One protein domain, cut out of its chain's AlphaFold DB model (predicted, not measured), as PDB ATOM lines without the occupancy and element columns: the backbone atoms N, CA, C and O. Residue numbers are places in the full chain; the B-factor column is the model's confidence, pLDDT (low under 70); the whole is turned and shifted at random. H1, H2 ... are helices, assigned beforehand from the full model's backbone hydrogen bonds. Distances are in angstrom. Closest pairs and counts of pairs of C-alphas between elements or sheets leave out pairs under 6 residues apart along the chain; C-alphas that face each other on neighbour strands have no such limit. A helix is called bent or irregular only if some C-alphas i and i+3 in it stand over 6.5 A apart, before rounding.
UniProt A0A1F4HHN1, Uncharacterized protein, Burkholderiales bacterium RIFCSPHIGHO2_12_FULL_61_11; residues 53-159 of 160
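What this domain is: This is residues 53 to 159 of the 160 residues of an uncharacterized protein of Burkholderiales bacterium RIFCSPHIGHO2_12_FULL_61_11 (UniProt A0A1F4HHN1). Two helices, H1 and H5, cross as an X, and from the far end of H1 a helical hairpin of H2 and H3 folds back, while H4 stands as a separate arm on the opposite side. The long link of residues 130 to 148 runs on past the end of H4 and folds back along it to H5; residues 87 to 93, at the turn of the hairpin and including the first residues of H3, stick out at the far end. The whole is loose, with few contacts between the helices and a radius of gyration of the C-alphas of 17.2 A, and it spans 48 by 34 by 23 A. The printed part has 107 residues with five named helices, H1 to H5 in that order along the chain, and no named strand, and its class is all helix.

Where its parts are: H1, residues 53 to 71, is the longest helix with 19 residues; it begins at C-alpha 53 at (223.467, 101.797, 222.545) and measures 27.2 A from first to last C-alpha. H2, residues 75 to 82, measures 10.3 A. H3, residues 91 to 106, begins at C-alpha 91 at (229.337, 65.386, 234.322) and measures 24.1 A. H3 is irregular, with C-alphas 95 and 98 lying 7.6 A apart where about 5 A is found in a regular helix, and it has a kink of 39 degrees near residue 98. H4, residues 117 to 129, measures 18.4 A. H5, residues 149 to 158, measures 14.7 A and ends at C-alpha 158 at (211.906, 92.138, 218.762).

How they stand to each other: H1 has the centre nearest to the mean of the C-alphas, 9.3 A from it. H1 touches H5 with 16 pairs of C-alphas within 8 A, the closest being those of Thr 60 and Ala 154 at 4.5 A. These two run the same way at a steep tilt of 58 degrees. H1 and H2 only just touch, with 3 pairs of C-alphas within 8 A, and they touch only at the corner by their link. Residues 68 to 69 alone of H1 touch H2, and the closest C-alphas are those of Met 69 and Val 75, 5.8 A apart. H1 and H2 run opposite ways at a steep tilt of 68 degrees, only just short of about perpendicular. H2 and H3 form a helical hairpin and run opposite ways at a shallow tilt of 30 degrees, although the line of H3 is a rough one. H3 touches H2 with residues 97 to 101 alone, and the closest C-alphas are those of Glu 77 and Thr 98, 6.3 A apart. H3 is close to H1 but not clearly touching, with the C-alphas of Asn 70 and Thr 105 closest at 5.8 A, and their lines are about perpendicular at 90 degrees. H4 is apart from H1, H2, H3 and H5. H5 is also apart from H2 and H3. In H1, H2, H4 and H5 every O i to N i+4 pair is within hydrogen-bond range; in H3, 9 of 12 are.

The domain as a whole: The two C-alphas farthest apart are those of Lys 91 and Ser 139, 49.3 A from each other, and the first and last printed C-alphas, of Lys 53 and Gly 159, are 18.4 A apart. The printed part has no cut. The link from H1 to H2 is tight, those from H2 to H3 and from H3 to H4 are short, and the link from H4 to H5, with 19 residues, is long. The mean pLDDT of the printed part of this model is 93.8, and no printed residue is under 70.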
ATOM      1  N   LYS A  53     223.232 102.735 223.658       97.56
ATOM      2  CA  LYS A  53     223.467 101.797 222.545       97.56
ATOM      3  C   LYS A  53     223.974 100.432 223.016       97.56
ATOM      4  O   LYS A  53     223.573  99.407 222.474       97.56
ATOM      5  N   GLN A  54     224.875 100.407 223.993       97.88
ATOM      6  CA  GLN A  54     225.418  99.171 224.554       97.88
ATOM      7  C   GLN A  54     224.373  98.466 225.416       97.88
ATOM      8  O   GLN A  54     224.225  97.249 225.329       97.88
ATOM      9  N   VAL A  55     223.630  99.233 226.215       97.94
ATOM     10  CA  VAL A  55     222.540  98.706 227.044       97.94
ATOM     11  C   VAL A  55     221.455  98.091 226.161       97.94
ATOM     12  O   VAL A  55     221.001  96.991 226.455       97.94
ATOM     13  N   ASP A  56     221.090  98.746 225.059       97.19
ATOM     14  CA  ASP A  56     220.101  98.252 224.102       97.19
ATOM     15  C   ASP A  56     220.494  96.875 223.569       97.19
ATOM     16  O   ASP A  56     219.659  95.974 223.550       97.19
ATOM     17  N   ILE A  57     221.760  96.692 223.171       97.94
ATOM     18  CA  ILE A  57     222.268  95.399 222.692       97.94
ATOM     19  C   ILE A  57     222.103  94.343 223.785       97.94
ATOM     20  O   ILE A  57     221.521  93.292 223.541       97.94
ATOM     21  N   ILE A  58     222.583  94.635 224.993       96.69
ATOM     22  CA  ILE A  58     222.569  93.682 226.106       96.69
ATOM     23  C   ILE A  58     221.131  93.274 226.448       96.69
ATOM     24  O   ILE A  58     220.817  92.086 226.461       96.69
ATOM     25  N   VAL A  59     220.244  94.242 226.684       96.25
ATOM     26  CA  VAL A  59     218.864  93.975 227.116       96.25
ATOM     27  C   VAL A  59     218.052  93.297 226.010       96.25
ATOM     28  O   VAL A  59     217.273  92.391 226.301       96.25
ATOM     29  N   THR A  60     218.268  93.669 224.744       96.75
ATOM     30  CA  THR A  60     217.603  93.015 223.603       96.75
ATOM     31  C   THR A  60     218.028  91.558 223.472       96.75
ATOM     32  O   THR A  60     217.171  90.692 223.307       96.75
ATOM     33  N   GLU A  61     219.322  91.257 223.587       96.12
ATOM     34  CA  GLU A  61     219.803  89.878 223.474       96.12
ATOM     35  C   GLU A  61     219.388  89.017 224.674       96.12
ATOM     36  O   GLU A  61     219.015  87.860 224.480       96.12
ATOM     37  N   PHE A  62     219.330  89.579 225.889       94.31
ATOM     38  CA  PHE A  62     218.731  88.888 227.038       94.31
ATOM     39  C   PHE A  62     217.260  88.548 226.798       94.31
ATOM     40  O   PHE A  62     216.862  87.397 226.966       94.31
ATOM     41  N   LEU A  63     216.454  89.522 226.368       94.62
ATOM     42  CA  LEU A  63     215.028  89.308 226.129       94.62
ATOM     43  C   LEU A  63     214.779  88.291 225.004       94.62
ATOM     44  O   LEU A  63     213.916  87.416 225.130       94.62
ATOM     45  N   ARG A  64     215.563  88.366 223.922       95.12
ATOM     46  CA  ARG A  64     215.523  87.403 222.814       95.12
ATOM     47  C   ARG A  64     215.821  85.993 223.314       95.12
ATOM     48  O   ARG A  64     215.045  85.080 223.039       95.12
ATOM     49  N   PHE A  65     216.896  85.829 224.082       94.06
ATOM     50  CA  PHE A  65     217.284  84.530 224.617       94.06
ATOM     51  C   PHE A  65     216.270  83.990 225.630       94.06
ATOM     52  O   PHE A  65     215.946  82.809 225.586       94.06
ATOM     53  N   TRP A  66     215.699  84.830 226.500       92.31
ATOM     54  CA  TRP A  66     214.623  84.402 227.403       92.31
ATOM     55  C   TRP A  66     213.375  83.953 226.654       92.31
ATOM     56  O   TRP A  66     212.765  82.955 227.039       92.31
ATOM     57  N   THR A  67     213.013  84.643 225.575       93.44
ATOM     58  CA  THR A  67     211.901  84.234 224.709       93.44
ATOM     59  C   THR A  67     212.191  82.879 224.060       93.44
ATOM     60  O   THR A  67     211.354  81.980 224.110       93.44
ATOM     61  N   GLU A  68     213.393  82.702 223.504       94.94
ATOM     62  CA  GLU A  68     213.828  81.442 222.895       94.94
ATOM     63  C   GLU A  68     213.860  80.297 223.914       94.94
ATOM     64  O   GLU A  68     213.328  79.227 223.648       94.94
ATOM     65  N   MET A  69     214.404  80.531 225.107       95.44
ATOM     66  CA  MET A  69     214.494  79.536 226.174       95.44
ATOM     67  C   MET A  69     213.127  79.136 226.728       95.44
ATOM     68  O   MET A  69     212.927  77.971 227.061       95.44
ATOM     69  N   ASN A  70     212.172  80.065 226.817       93.56
ATOM     70  CA  ASN A  70     210.799  79.715 227.182       93.56
ATOM     71  C   ASN A  70     210.126  78.833 226.122       93.56
ATOM     72  O   ASN A  70     209.326  77.968 226.474       93.56
ATOM     73  N   ALA A  71     210.454  79.023 224.841       95.06
ATOM     74  CA  ALA A  71     209.957  78.178 223.757       95.06
ATOM     75  C   ALA A  71     210.681  76.818 223.690       95.06
ATOM     76  O   ALA A  71     210.048  75.787 223.462       95.06
ATOM     77  N   ASP A  72     211.997  76.804 223.907       97.06
ATOM     78  CA  ASP A  72     212.850  75.619 223.919       97.06
ATOM     79  C   ASP A  72     213.906  75.708 225.039       97.06
ATOM     80  O   ASP A  72     215.014  76.207 224.822       97.06
ATOM     81  N   PRO A  73     213.636  75.134 226.227       97.06
ATOM     82  CA  PRO A  73     214.586  75.155 227.339       97.06
ATOM     83  C   PRO A  73     215.915  74.435 227.053       97.06
ATOM     84  O   PRO A  73     216.889  74.628 227.781       97.06
ATOM     85  N   SER A  74     215.991  73.603 226.004       97.25
ATOM     86  CA  SER A  74     217.245  72.949 225.608       97.25
ATOM     87  C   SER A  74     218.240  73.905 224.947       97.25
ATOM     88  O   SER A  74     219.423  73.566 224.851       97.25
ATOM     89  N   VAL A  75     217.804  75.107 224.539       97.75
ATOM     90  CA  VAL A  75     218.674  76.129 223.936       97.75
ATOM     91  C   VAL A  75     219.875  76.457 224.818       97.75
ATOM     92  O   VAL A  75     220.977  76.635 224.304       97.75
ATOM     93  N   VAL A  76     219.705  76.447 226.144       96.88
ATOM     94  CA  VAL A  76     220.796  76.761 227.073       96.88
ATOM     95  C   VAL A  76     221.944  75.768 226.930       96.88
ATOM     96  O   VAL A  76     223.098  76.169 226.805       96.88
ATOM     97  N   GLU A  77     221.632  74.473 226.867       97.38
ATOM     98  CA  GLU A  77     222.646  73.433 226.693       97.38
ATOM     99  C   GLU A  77     223.270  73.481 225.293       97.38
ATOM    100  O   GLU A  77     224.491  73.379 225.151       97.38
ATOM    101  N   LYS A  78     222.454  73.712 224.255       97.56
ATOM    102  CA  LYS A  78     222.938  73.866 222.873       97.56
ATOM    103  C   LYS A  78     223.960  74.998 222.767       97.56
ATOM    104  O   LYS A  78     225.044  74.809 222.213       97.56
ATOM    105  N   GLU A  79     223.638  76.164 223.319       97.38
ATOM    106  CA  GLU A  79     224.497  77.346 223.262       97.38
ATOM    107  C   GLU A  79     225.743  77.187 224.142       97.38
ATOM    108  O   GLU A  79     226.830  77.607 223.724       97.38
ATOM    109  N   ARG A  80     225.616  76.515 225.296       97.06
ATOM    110  CA  ARG A  80     226.736  76.160 226.178       97.06
ATOM    111  C   ARG A  80     227.754  75.275 225.464       97.06
ATOM    112  O   ARG A  80     228.933  75.628 225.423       97.06
ATOM    113  N   VAL A  81     227.313  74.165 224.867       97.12
ATOM    114  CA  VAL A  81     228.184  73.237 224.123       97.12
ATOM    115  C   VAL A  81     228.825  73.940 222.930       97.12
ATOM    116  O   VAL A  81     230.043  73.887 222.768       97.12
ATOM    117  N   LYS A  82     228.033  74.665 222.131       97.75
ATOM    118  CA  LYS A  82     228.508  75.400 220.946       97.75
ATOM    119  C   LYS A  82     229.620  76.405 221.260       97.75
ATOM    120  O   LYS A  82     230.485  76.630 220.419       97.75
ATOM    121  N   ARG A  83     229.597  77.021 222.445       97.44
ATOM    122  CA  ARG A  83     230.584  78.028 222.883       97.44
ATOM    123  C   ARG A  83     231.628  77.492 223.854       97.44
ATOM    124  O   ARG A  83     232.440  78.272 224.338       97.44
ATOM    125  N   ASN A  84     231.616  76.187 224.133       97.00
ATOM    126  CA  ASN A  84     232.490  75.557 225.120       97.00
ATOM    127  C   ASN A  84     232.429  76.243 226.504       97.00
ATOM    128  O   ASN A  84     233.446  76.442 227.168       97.00
ATOM    129  N   LEU A  85     231.230  76.651 226.925       96.19
ATOM    130  CA  LEU A  85     231.023  77.317 228.209       96.19
ATOM    131  C   LEU A  85     230.932  76.277 229.329       96.19
ATOM    132  O   LEU A  85     230.228  75.272 229.204       96.19
ATOM    133  N   MET A  86     231.623  76.537 230.442       94.62
ATOM    134  CA  MET A  86     231.552  75.712 231.659       94.62
ATOM    135  C   MET A  86     231.814  74.213 231.401       94.62
ATOM    136  O   MET A  86     231.169  73.343 231.983       94.62
ATOM    137  N   ALA A  87     232.717  73.890 230.469       94.19
ATOM    138  CA  ALA A  87     233.026  72.504 230.098       94.19
ATOM    139  C   ALA A  87     233.767  71.724 231.201       94.19
ATOM    140  O   ALA A  87     233.878  70.504 231.132       94.19
ATOM    141  N   ASP A  88     234.265  72.434 232.208       95.94
ATOM    142  CA  ASP A  88     234.976  71.940 233.383       95.94
ATOM    143  C   ASP A  88     234.049  71.500 234.530       95.94
ATOM    144  O   ASP A  88     234.522  70.952 235.527       95.94
ATOM    145  N   GLN A  89     232.736  71.712 234.404       94.94
ATOM    146  CA  GLN A  89     231.770  71.300 235.422       94.94
ATOM    147  C   GLN A  89     231.630  69.766 235.509       94.94
ATOM    148  O   GLN A  89     231.832  69.063 234.512       94.94
ATOM    149  N   PRO A  90     231.240  69.219 236.679       95.25
ATOM    150  CA  PRO A  90     230.997  67.786 236.841       95.25
ATOM    151  C   PRO A  90     229.983  67.243 235.827       95.25
ATOM    152  O   PRO A  90     228.993  67.905 235.504       95.25
ATOM    153  N   LYS A  91     230.191  66.008 235.354       92.94
ATOM    154  CA  LYS A  91     229.337  65.386 234.322       92.94
ATOM    155  C   LYS A  91     227.877  65.302 234.751       92.94
ATOM    156  O   LYS A  91     226.986  65.451 233.923       92.94
ATOM    157  N   GLU A  92     227.649  65.081 236.038       89.00
ATOM    158  CA  GLU A  92     226.325  64.990 236.641       89.00
ATOM    159  C   GLU A  92     225.596  66.338 236.574       89.00
ATOM    160  O   GLU A  92     224.415  66.375 236.254       89.00
ATOM    161  N   VAL A  93     226.311  67.451 236.784       89.06
ATOM    162  CA  VAL A  93     225.751  68.808 236.648       89.06
ATOM    163  C   VAL A  93     225.394  69.089 235.192       89.06
ATOM    164  O   VAL A  93     224.297  69.562 234.909       89.06
ATOM    165  N   LEU A  94     226.296  68.761 234.260       93.69
ATOM    166  CA  LEU A  94     226.073  68.980 232.829       93.69
ATOM    167  C   LEU A  94     224.877  68.178 232.294       93.69
ATOM    168  O   LEU A  94     224.104  68.693 231.489       93.69
ATOM    169  N   ALA A  95     224.693  66.942 232.769       92.25
ATOM    170  CA  ALA A  95     223.578  66.083 232.368       92.25
ATOM    171  C   ALA A  95     222.200  66.639 232.779       92.25
ATOM    172  O   ALA A  95     221.201  66.348 232.118       92.25
ATOM    173  N   ASP A  96     222.142  67.460 233.831       92.31
ATOM    174  CA  ASP A  96     220.895  67.982 234.396       92.31
ATOM    175  C   ASP A  96     220.496  69.375 233.875       92.31
ATOM    176  O   ASP A  96     219.396  69.843 234.178       92.31
ATOM    177  N   ILE A  97     221.320  70.035 233.049       94.38
ATOM    178  CA  ILE A  97     221.078  71.416 232.583       94.38
ATOM    179  C   ILE A  97     219.704  71.559 231.920       94.38
ATOM    180  O   ILE A  97     218.890  72.388 232.329       94.38
ATOM    181  N   THR A  98     219.389  70.728 230.925       95.94
ATOM    182  CA  THR A  98     218.094  70.816 230.229       95.94
ATOM    183  C   THR A  98     216.915  70.515 231.162       95.94
ATOM    184  O   THR A  98     215.875  71.170 231.071       95.94
ATOM    185  N   LYS A  99     217.068  69.559 232.090       94.06
ATOM    186  CA  LYS A  99     216.045  69.231 233.101       94.06
ATOM    187  C   LYS A  99     215.786  70.433 234.012       94.06
ATOM    188  O   LYS A  99     214.625  70.755 234.270       94.06
ATOM    189  N   PHE A 100     216.843  71.118 234.447       93.75
ATOM    190  CA  PHE A 100     216.750  72.325 235.263       93.75
ATOM    191  C   PHE A 100     216.011  73.451 234.534       93.75
ATOM    192  O   PHE A 100     215.001  73.932 235.045       93.75
ATOM    193  N   PHE A 101     216.436  73.825 233.322       95.12
ATOM    194  CA  PHE A 101     215.809  74.938 232.596       95.12
ATOM    195  C   PHE A 101     214.365  74.645 232.181       95.12
ATOM    196  O   PHE A 101     213.535  75.554 232.172       95.12
ATOM    197  N   LYS A 102     214.009  73.377 231.937       95.06
ATOM    198  CA  LYS A 102     212.606  72.974 231.753       95.06
ATOM    199  C   LYS A 102     211.777  73.191 233.021       95.06
ATOM    200  O   LYS A 102     210.655  73.688 232.942       95.06
ATOM    201  N   ALA A 103     212.314  72.835 234.188       91.75
ATOM    202  CA  ALA A 103     211.639  73.082 235.459       91.75
ATOM    203  C   ALA A 103     211.523  74.586 235.759       91.75
ATOM    204  O   ALA A 103     210.464  75.030 236.190       91.75
ATOM    205  N   ALA A 104     212.575  75.365 235.494       91.19
ATOM    206  CA  ALA A 104     212.612  76.804 235.748       91.19
ATOM    207  C   ALA A 104     211.624  77.589 234.871       91.19
ATOM    208  O   ALA A 104     210.876  78.420 235.381       91.19
ATOM    209  N   THR A 105     211.559  77.284 233.572       91.69
ATOM    210  CA  THR A 105     210.583  77.891 232.644       91.69
ATOM    211  C   THR A 105     209.148  77.494 232.989       91.69
ATOM    212  O   THR A 105     208.277  78.354 233.044       91.69
ATOM    213  N   THR A 106     208.901  76.226 233.344       89.12
ATOM    214  CA  THR A 106     207.576  75.771 233.824       89.12
ATOM    215  C   THR A 106     207.156  76.483 235.112       89.12
ATOM    216  O   THR A 106     205.980  76.782 235.302       89.12
ATOM    217  N   ALA A 107     208.110  76.756 236.003       85.25
ATOM    218  CA  ALA A 107     207.877  77.490 237.242       85.25
ATOM    219  C   ALA A 107     207.749  79.013 237.038       85.25
ATOM    220  O   ALA A 107     207.502  79.722 238.007       85.25
ATOM    221  N   GLY A 108     207.920  79.516 235.810       84.75
ATOM    222  CA  GLY A 108     207.810  80.942 235.502       84.75
ATOM    223  C   GLY A 108     208.974  81.797 236.008       84.75
ATOM    224  O   GLY A 108     208.834  83.013 236.038       84.75
ATOM    225  N   ILE A 109     210.116  81.194 236.374       85.69
ATOM    226  CA  ILE A 109     211.303  81.926 236.873       85.69
ATOM    227  C   ILE A 109     211.803  82.931 235.829       85.69
ATOM    228  O   ILE A 109     212.210  84.041 236.153       85.69
ATOM    229  N   TYR A 110     211.726  82.554 234.554       87.06
ATOM    230  CA  TYR A 110     212.155  83.385 233.438       87.06
ATOM    231  C   TYR A 110     210.941  83.918 232.685       87.06
ATOM    232  O   TYR A 110     210.462  83.279 231.751       87.06
ATOM    233  N   ALA A 111     210.427  85.083 233.079       83.81
ATOM    234  CA  ALA A 111     209.290  85.703 232.401       83.81
ATOM    235  C   ALA A 111     209.623  85.982 230.914       83.81
ATOM    236  O   ALA A 111     210.599  86.686 230.645       83.81
ATOM    237  N   PRO A 112     208.826  85.504 229.932       81.88
ATOM    238  CA  PRO A 112     209.132  85.673 228.505       81.88
ATOM    239  C   PRO A 112     209.274  87.132 228.053       81.88
ATOM    240  O   PRO A 112     210.036  87.419 227.138       81.88
ATOM    241  N   GLY A 113     208.556  88.054 228.702       83.19
ATOM    242  CA  GLY A 113     208.666  89.491 228.447       83.19
ATOM    243  C   GLY A 113     209.808  90.187 229.202       83.19
ATOM    244  O   GLY A 113     210.047  91.373 228.996       83.19
ATOM    245  N   GLY A 114     210.505  89.491 230.098       86.81
ATOM    246  CA  GLY A 114     211.400  90.115 231.070       86.81
ATOM    247  C   GLY A 114     210.642  90.978 232.087       86.81
ATOM    248  O   GLY A 114     209.446  90.786 232.321       86.81
ATOM    249  N   GLY A 115     211.348  91.937 232.693       88.31
ATOM    250  CA  GLY A 115     210.776  92.851 233.687       88.31
ATOM    251  C   GLY A 115     209.624  93.706 233.140       88.31
ATOM    252  O   GLY A 115     209.569  94.019 231.945       88.31
ATOM    253  N   SER A 116     208.699  94.085 234.024       91.12
ATOM    254  CA  SER A 116     207.562  94.961 233.719       91.12
ATOM    255  C   SER A 116     207.109  95.750 234.953       91.12
ATOM    256  O   SER A 116     207.572  95.514 236.072       91.12
ATOM    257  N   VAL A 117     206.172  96.681 234.753       93.75
ATOM    258  CA  VAL A 117     205.531  97.443 235.838       93.75
ATOM    259  C   VAL A 117     204.792  96.515 236.806       93.75
ATOM    260  O   VAL A 117     204.803  96.748 238.011       93.75
ATOM    261  N   GLU A 118     204.155  95.463 236.300       91.38
ATOM    262  CA  GLU A 118     203.402  94.485 237.092       91.38
ATOM    263  C   GLU A 118     204.328  93.660 237.991       91.38
ATOM    264  O   GLU A 118     204.010  93.439 239.160       91.38
ATOM    265  N   VAL A 119     205.496  93.264 237.475       90.75
ATOM    266  CA  VAL A 119     206.522  92.566 238.266       90.75
ATOM    267  C   VAL A 119     207.048  93.480 239.375       90.75
ATOM    268  O   VAL A 119     207.034  93.092 240.537       90.75
ATOM    269  N   ALA A 120     207.391  94.732 239.052       93.62
ATOM    270  CA  ALA A 120     207.844  95.702 240.051       93.62
ATOM    271  C   ALA A 120     206.792  95.969 241.149       93.62
ATOM    272  O   ALA A 120     207.133  96.155 242.314       93.62
ATOM    273  N   LYS A 121     205.500  95.967 240.797       93.94
ATOM    274  CA  LYS A 121     204.407  96.072 241.778       93.94
ATOM    275  C   LYS A 121     204.283  94.824 242.651       93.94
ATOM    276  O   LYS A 121     204.043  94.965 243.846       93.94
ATOM    277  N   SER A 122     204.485  93.638 242.081       92.75
ATOM    278  CA  SER A 122     204.505  92.380 242.842       92.75
ATOM    279  C   SER A 122     205.663  92.367 243.847       92.75
ATOM    280  O   SER A 122     205.482  91.947 244.987       92.75
ATOM    281  N   ASP A 123     206.818  92.933 243.479       93.31
ATOM    282  CA  ASP A 123     207.938  93.133 244.405       93.31
ATOM    283  C   ASP A 123     207.568  94.072 245.552       93.31
ATOM    284  O   ASP A 123     207.872  93.792 246.710       93.31
ATOM    285  N   PHE A 124     206.876  95.178 245.266       95.25
ATOM    286  CA  PHE A 124     206.412  96.095 246.307       95.25
ATOM    287  C   PHE A 124     205.453  95.423 247.290       95.25
ATOM    288  O   PHE A 124     205.604  95.617 248.494       95.25
ATOM    289  N   GLU A 125     204.492  94.635 246.802       94.00
ATOM    290  CA  GLU A 125     203.594  93.845 247.655       94.00
ATOM    291  C   GLU A 125     204.399  92.893 248.543       94.00
ATOM    292  O   GLU A 125     204.302  92.965 249.769       94.00
ATOM    293  N   PHE A 126     205.279  92.095 247.936       92.56
ATOM    294  CA  PHE A 126     206.120  91.134 248.640       92.56
ATOM    295  C   PHE A 126     206.988  91.790 249.725       92.56
ATOM    296  O   PHE A 126     206.986  91.355 250.877       92.56
ATOM    297  N   TYR A 127     207.712  92.862 249.395       93.25
ATOM    298  CA  TYR A 127     208.626  93.515 250.332       93.25
ATOM    299  C   TYR A 127     207.910  94.321 251.421       93.25
ATOM    300  O   TYR A 127     208.439  94.441 252.531       93.25
ATOM    301  N   VAL A 128     206.717  94.861 251.155       94.19
ATOM    302  CA  VAL A 128     205.887  95.501 252.190       94.19
ATOM    303  C   VAL A 128     205.323  94.450 253.146       94.19
ATOM    304  O   VAL A 128     205.441  94.622 254.359       94.19
ATOM    305  N   GLU A 129     204.776  93.344 252.636       91.69
ATOM    306  CA  GLU A 129     204.255  92.246 253.466       91.69
ATOM    307  C   GLU A 129     205.353  91.575 254.300       91.69
ATOM    308  O   GLU A 129     205.141  91.253 255.471       91.69
ATOM    309  N   ALA A 130     206.559  91.442 253.742       91.00
ATOM    310  CA  ALA A 130     207.737  90.951 254.455       91.00
ATOM    311  C   ALA A 130     208.300  91.954 255.486       91.00
ATOM    312  O   ALA A 130     209.249  91.629 256.203       91.00
ATOM    313  N   GLY A 131     207.760  93.175 255.564       94.25
ATOM    314  CA  GLY A 131     208.217  94.226 256.479       94.25
ATOM    315  C   GLY A 131     209.560  94.861 256.099       94.25
ATOM    316  O   GLY A 131     210.183  95.516 256.935       94.25
ATOM    317  N   GLN A 132     210.019  94.678 254.858       93.75
ATOM    318  CA  GLN A 132     211.281  95.228 254.349       93.75
ATOM    319  C   GLN A 132     211.128  96.629 253.742       93.75
ATOM    320  O   GLN A 132     212.101  97.381 253.673       93.75
ATOM    321  N   MET A 133     209.912  97.017 253.349       94.56
ATOM    322  CA  MET A 133     209.596  98.351 252.828       94.56
ATOM    323  C   MET A 133     208.477  99.027 253.628       94.56
ATOM    324  O   MET A 133     207.620  98.373 254.217       94.56
ATOM    325  N   LYS A 134     208.495 100.368 253.668       92.25
ATOM    326  CA  LYS A 134     207.494 101.183 254.373       92.25
ATOM    327  C   LYS A 134     206.414 101.698 253.421       92.25
ATOM    328  O   LYS A 134     206.728 102.150 252.326       92.25
ATOM    329  N   GLY A 135     205.183 101.772 253.930       87.31
ATOM    330  CA  GLY A 135     204.019 102.331 253.235       87.31
ATOM    331  C   GLY A 135     203.152 101.253 252.582       87.31
ATOM    332  O   GLY A 135     203.581 100.107 252.481       87.31
ATOM    333  N   PRO A 136     201.918 101.580 252.157       95.38
ATOM    334  CA  PRO A 136     201.151 100.648 251.345       95.38
ATOM    335  C   PRO A 136     201.840 100.487 249.985       95.38
ATOM    336  O   PRO A 136     202.197 101.491 249.364       95.38
ATOM    337  N   ALA A 137     201.983  99.248 249.504       94.31
ATOM    338  CA  ALA A 137     202.631  98.936 248.224       94.31
ATOM    339  C   ALA A 137     202.075  99.780 247.061       94.31
ATOM    340  O   ALA A 137     202.827 100.301 246.245       94.31
ATOM    341  N   ALA A 138     200.761 100.031 247.062       95.12
ATOM    342  CA  ALA A 138     200.071 100.857 246.071       95.12
ATOM    343  C   ALA A 138     200.520 102.335 246.013       95.12
ATOM    344  O   ALA A 138     200.211 103.023 245.042       95.12
ATOM    345  N   SER A 139     201.202 102.844 247.043       95.56
ATOM    346  CA  SER A 139     201.734 104.217 247.069       95.56
ATOM    347  C   SER A 139     203.161 104.340 246.534       95.56
ATOM    348  O   SER A 139     203.627 105.457 246.306       95.56
ATOM    349  N   LEU A 140     203.853 103.215 246.338       96.25
ATOM    350  CA  LEU A 140     205.214 103.184 245.820       96.25
ATOM    351  C   LEU A 140     205.204 103.377 244.303       96.25
ATOM    352  O   LEU A 140     204.383 102.807 243.581       96.25
ATOM    353  N   LYS A 141     206.133 104.197 243.817       95.81
ATOM    354  CA  LYS A 141     206.275 104.512 242.397       95.81
ATOM    355  C   LYS A 141     207.332 103.623 241.775       95.81
ATOM    356  O   LYS A 141     208.446 103.554 242.280       95.81
ATOM    357  N   VAL A 142     207.001 102.961 240.670       95.62
ATOM    358  CA  VAL A 142     207.927 102.039 239.996       95.62
ATOM    359  C   VAL A 142     209.192 102.770 239.557       95.62
ATOM    360  O   VAL A 142     210.287 102.266 239.775       95.62
ATOM    361  N   GLU A 143     209.056 103.980 239.028       94.88
ATOM    362  CA  GLU A 143     210.150 104.812 238.526       94.88
ATOM    363  C   GLU A 143     211.169 105.252 239.588       94.88
ATOM    364  O   GLU A 143     212.291 105.614 239.230       94.88
ATOM    365  N   ASP A 144     210.818 105.180 240.876       93.94
ATOM    366  CA  ASP A 144     211.748 105.476 241.972       93.94
ATOM    367  C   ASP A 144     212.742 104.319 242.206       93.94
ATOM    368  O   ASP A 144     213.802 104.522 242.800       93.94
ATOM    369  N   PHE A 145     212.427 103.112 241.717       92.81
ATOM    370  CA  PHE A 145     213.209 101.888 241.947       92.81
ATOM    371  C   PHE A 145     213.666 101.208 240.648       92.81
ATOM    372  O   PHE A 145     214.731 100.595 240.613       92.81
ATOM    373  N   TRP A 146     212.893 101.336 239.568       94.81
ATOM    374  CA  TRP A 146     213.080 100.613 238.314       94.81
ATOM    375  C   TRP A 146     213.173 101.559 237.122       94.81
ATOM    376  O   TRP A 146     212.276 102.358 236.849       94.81
ATOM    377  N   TYR A 147     214.237 101.404 236.335       95.69
ATOM    378  CA  TYR A 147     214.391 102.085 235.053       95.69
ATOM    379  C   TYR A 147     214.037 101.138 233.900       95.69
ATOM    380  O   TYR A 147     214.896 100.435 233.375       95.69
ATOM    381  N   LEU A 148     212.759 101.116 233.507       95.50
ATOM    382  CA  LEU A 148     212.220 100.154 232.531       95.50
ATOM    383  C   LEU A 148     212.454 100.529 231.057       95.50
ATOM    384  O   LEU A 148     212.218  99.714 230.169       95.50
ATOM    385  N   ALA A 149     212.942 101.738 230.762       95.94
ATOM    386  CA  ALA A 149     213.101 102.198 229.378       95.94
ATOM    387  C   ALA A 149     213.904 101.232 228.472       95.94
ATOM    388  O   ALA A 149     213.483 101.030 227.329       95.94
ATOM    389  N   PRO A 150     214.997 100.586 228.937       96.31
ATOM    390  CA  PRO A 150     215.727  99.624 228.117       96.31
ATOM    391  C   PRO A 150     214.906  98.390 227.722       96.31
ATOM    392  O   PRO A 150     214.952  97.981 226.563       96.31
ATOM    393  N   VAL A 151     214.129  97.808 228.647       95.25
ATOM    394  CA  VAL A 151     213.332  96.603 228.346       95.25
ATOM    395  C   VAL A 151     212.151  96.929 227.432       95.25
ATOM    396  O   VAL A 151     211.884  96.188 226.491       95.25
ATOM    397  N   GLU A 152     211.520  98.092 227.607       96.06
ATOM    398  CA  GLU A 152     210.454  98.563 226.710       96.06
ATOM    399  C   GLU A 152     210.952  98.784 225.278       96.06
ATOM    400  O   GLU A 152     210.256  98.501 224.299       96.06
ATOM    401  N   LYS A 153     212.182  99.282 225.130       96.44
ATOM    402  CA  LYS A 153     212.812  99.445 223.819       96.44
ATOM    403  C   LYS A 153     213.190  98.099 223.201       96.44
ATOM    404  O   LYS A 153     212.960  97.907 222.007       96.44
ATOM    405  N   ALA A 154     213.709  97.171 224.003       96.75
ATOM    406  CA  ALA A 154     214.027  95.813 223.571       96.75
ATOM    407  C   ALA A 154     212.789  95.060 223.061       96.75
ATOM    408  O   ALA A 154     212.843  94.494 221.971       96.75
ATOM    409  N   ARG A 155     211.657  95.114 223.784       95.62
ATOM    410  CA  ARG A 155     210.377  94.503 223.364       95.62
ATOM    411  C   ARG A 155     209.961  94.978 221.973       95.62
ATOM    412  O   ARG A 155     209.815  94.168 221.058       95.62
ATOM    413  N   LYS A 156     209.939  96.300 221.770       95.50
ATOM    414  CA  LYS A 156     209.643  96.912 220.463       95.50
ATOM    415  C   LYS A 156     210.600  96.443 219.367       95.50
ATOM    416  O   LYS A 156     210.167  96.207 218.244       95.50
ATOM    417  N   ALA A 157     211.889  96.307 219.678       95.62
ATOM    418  CA  ALA A 157     212.902  95.882 218.715       95.62
ATOM    419  C   ALA A 157     212.733  94.421 218.257       95.62
ATOM    420  O   ALA A 157     213.130  94.093 217.139       95.62
ATOM    421  N   ILE A 158     212.143  93.554 219.089       94.75
ATOM    422  CA  ILE A 158     211.906  92.138 218.762       94.75
ATOM    423  C   ILE A 158     210.446  91.820 218.397       94.75
ATOM    424  O   ILE A 158     210.131  90.659 218.144       94.75
ATOM    425  N   GLY A 159     209.573  92.829 218.331       90.94
ATOM    426  CA  GLY A 159     208.171  92.679 217.926       90.94
ATOM    427  C   GLY A 159     207.235  92.164 219.024       90.94
ATOM    428  O   GLY A 159     206.248  91.505 218.698       90.94
TER     429      GLY A 159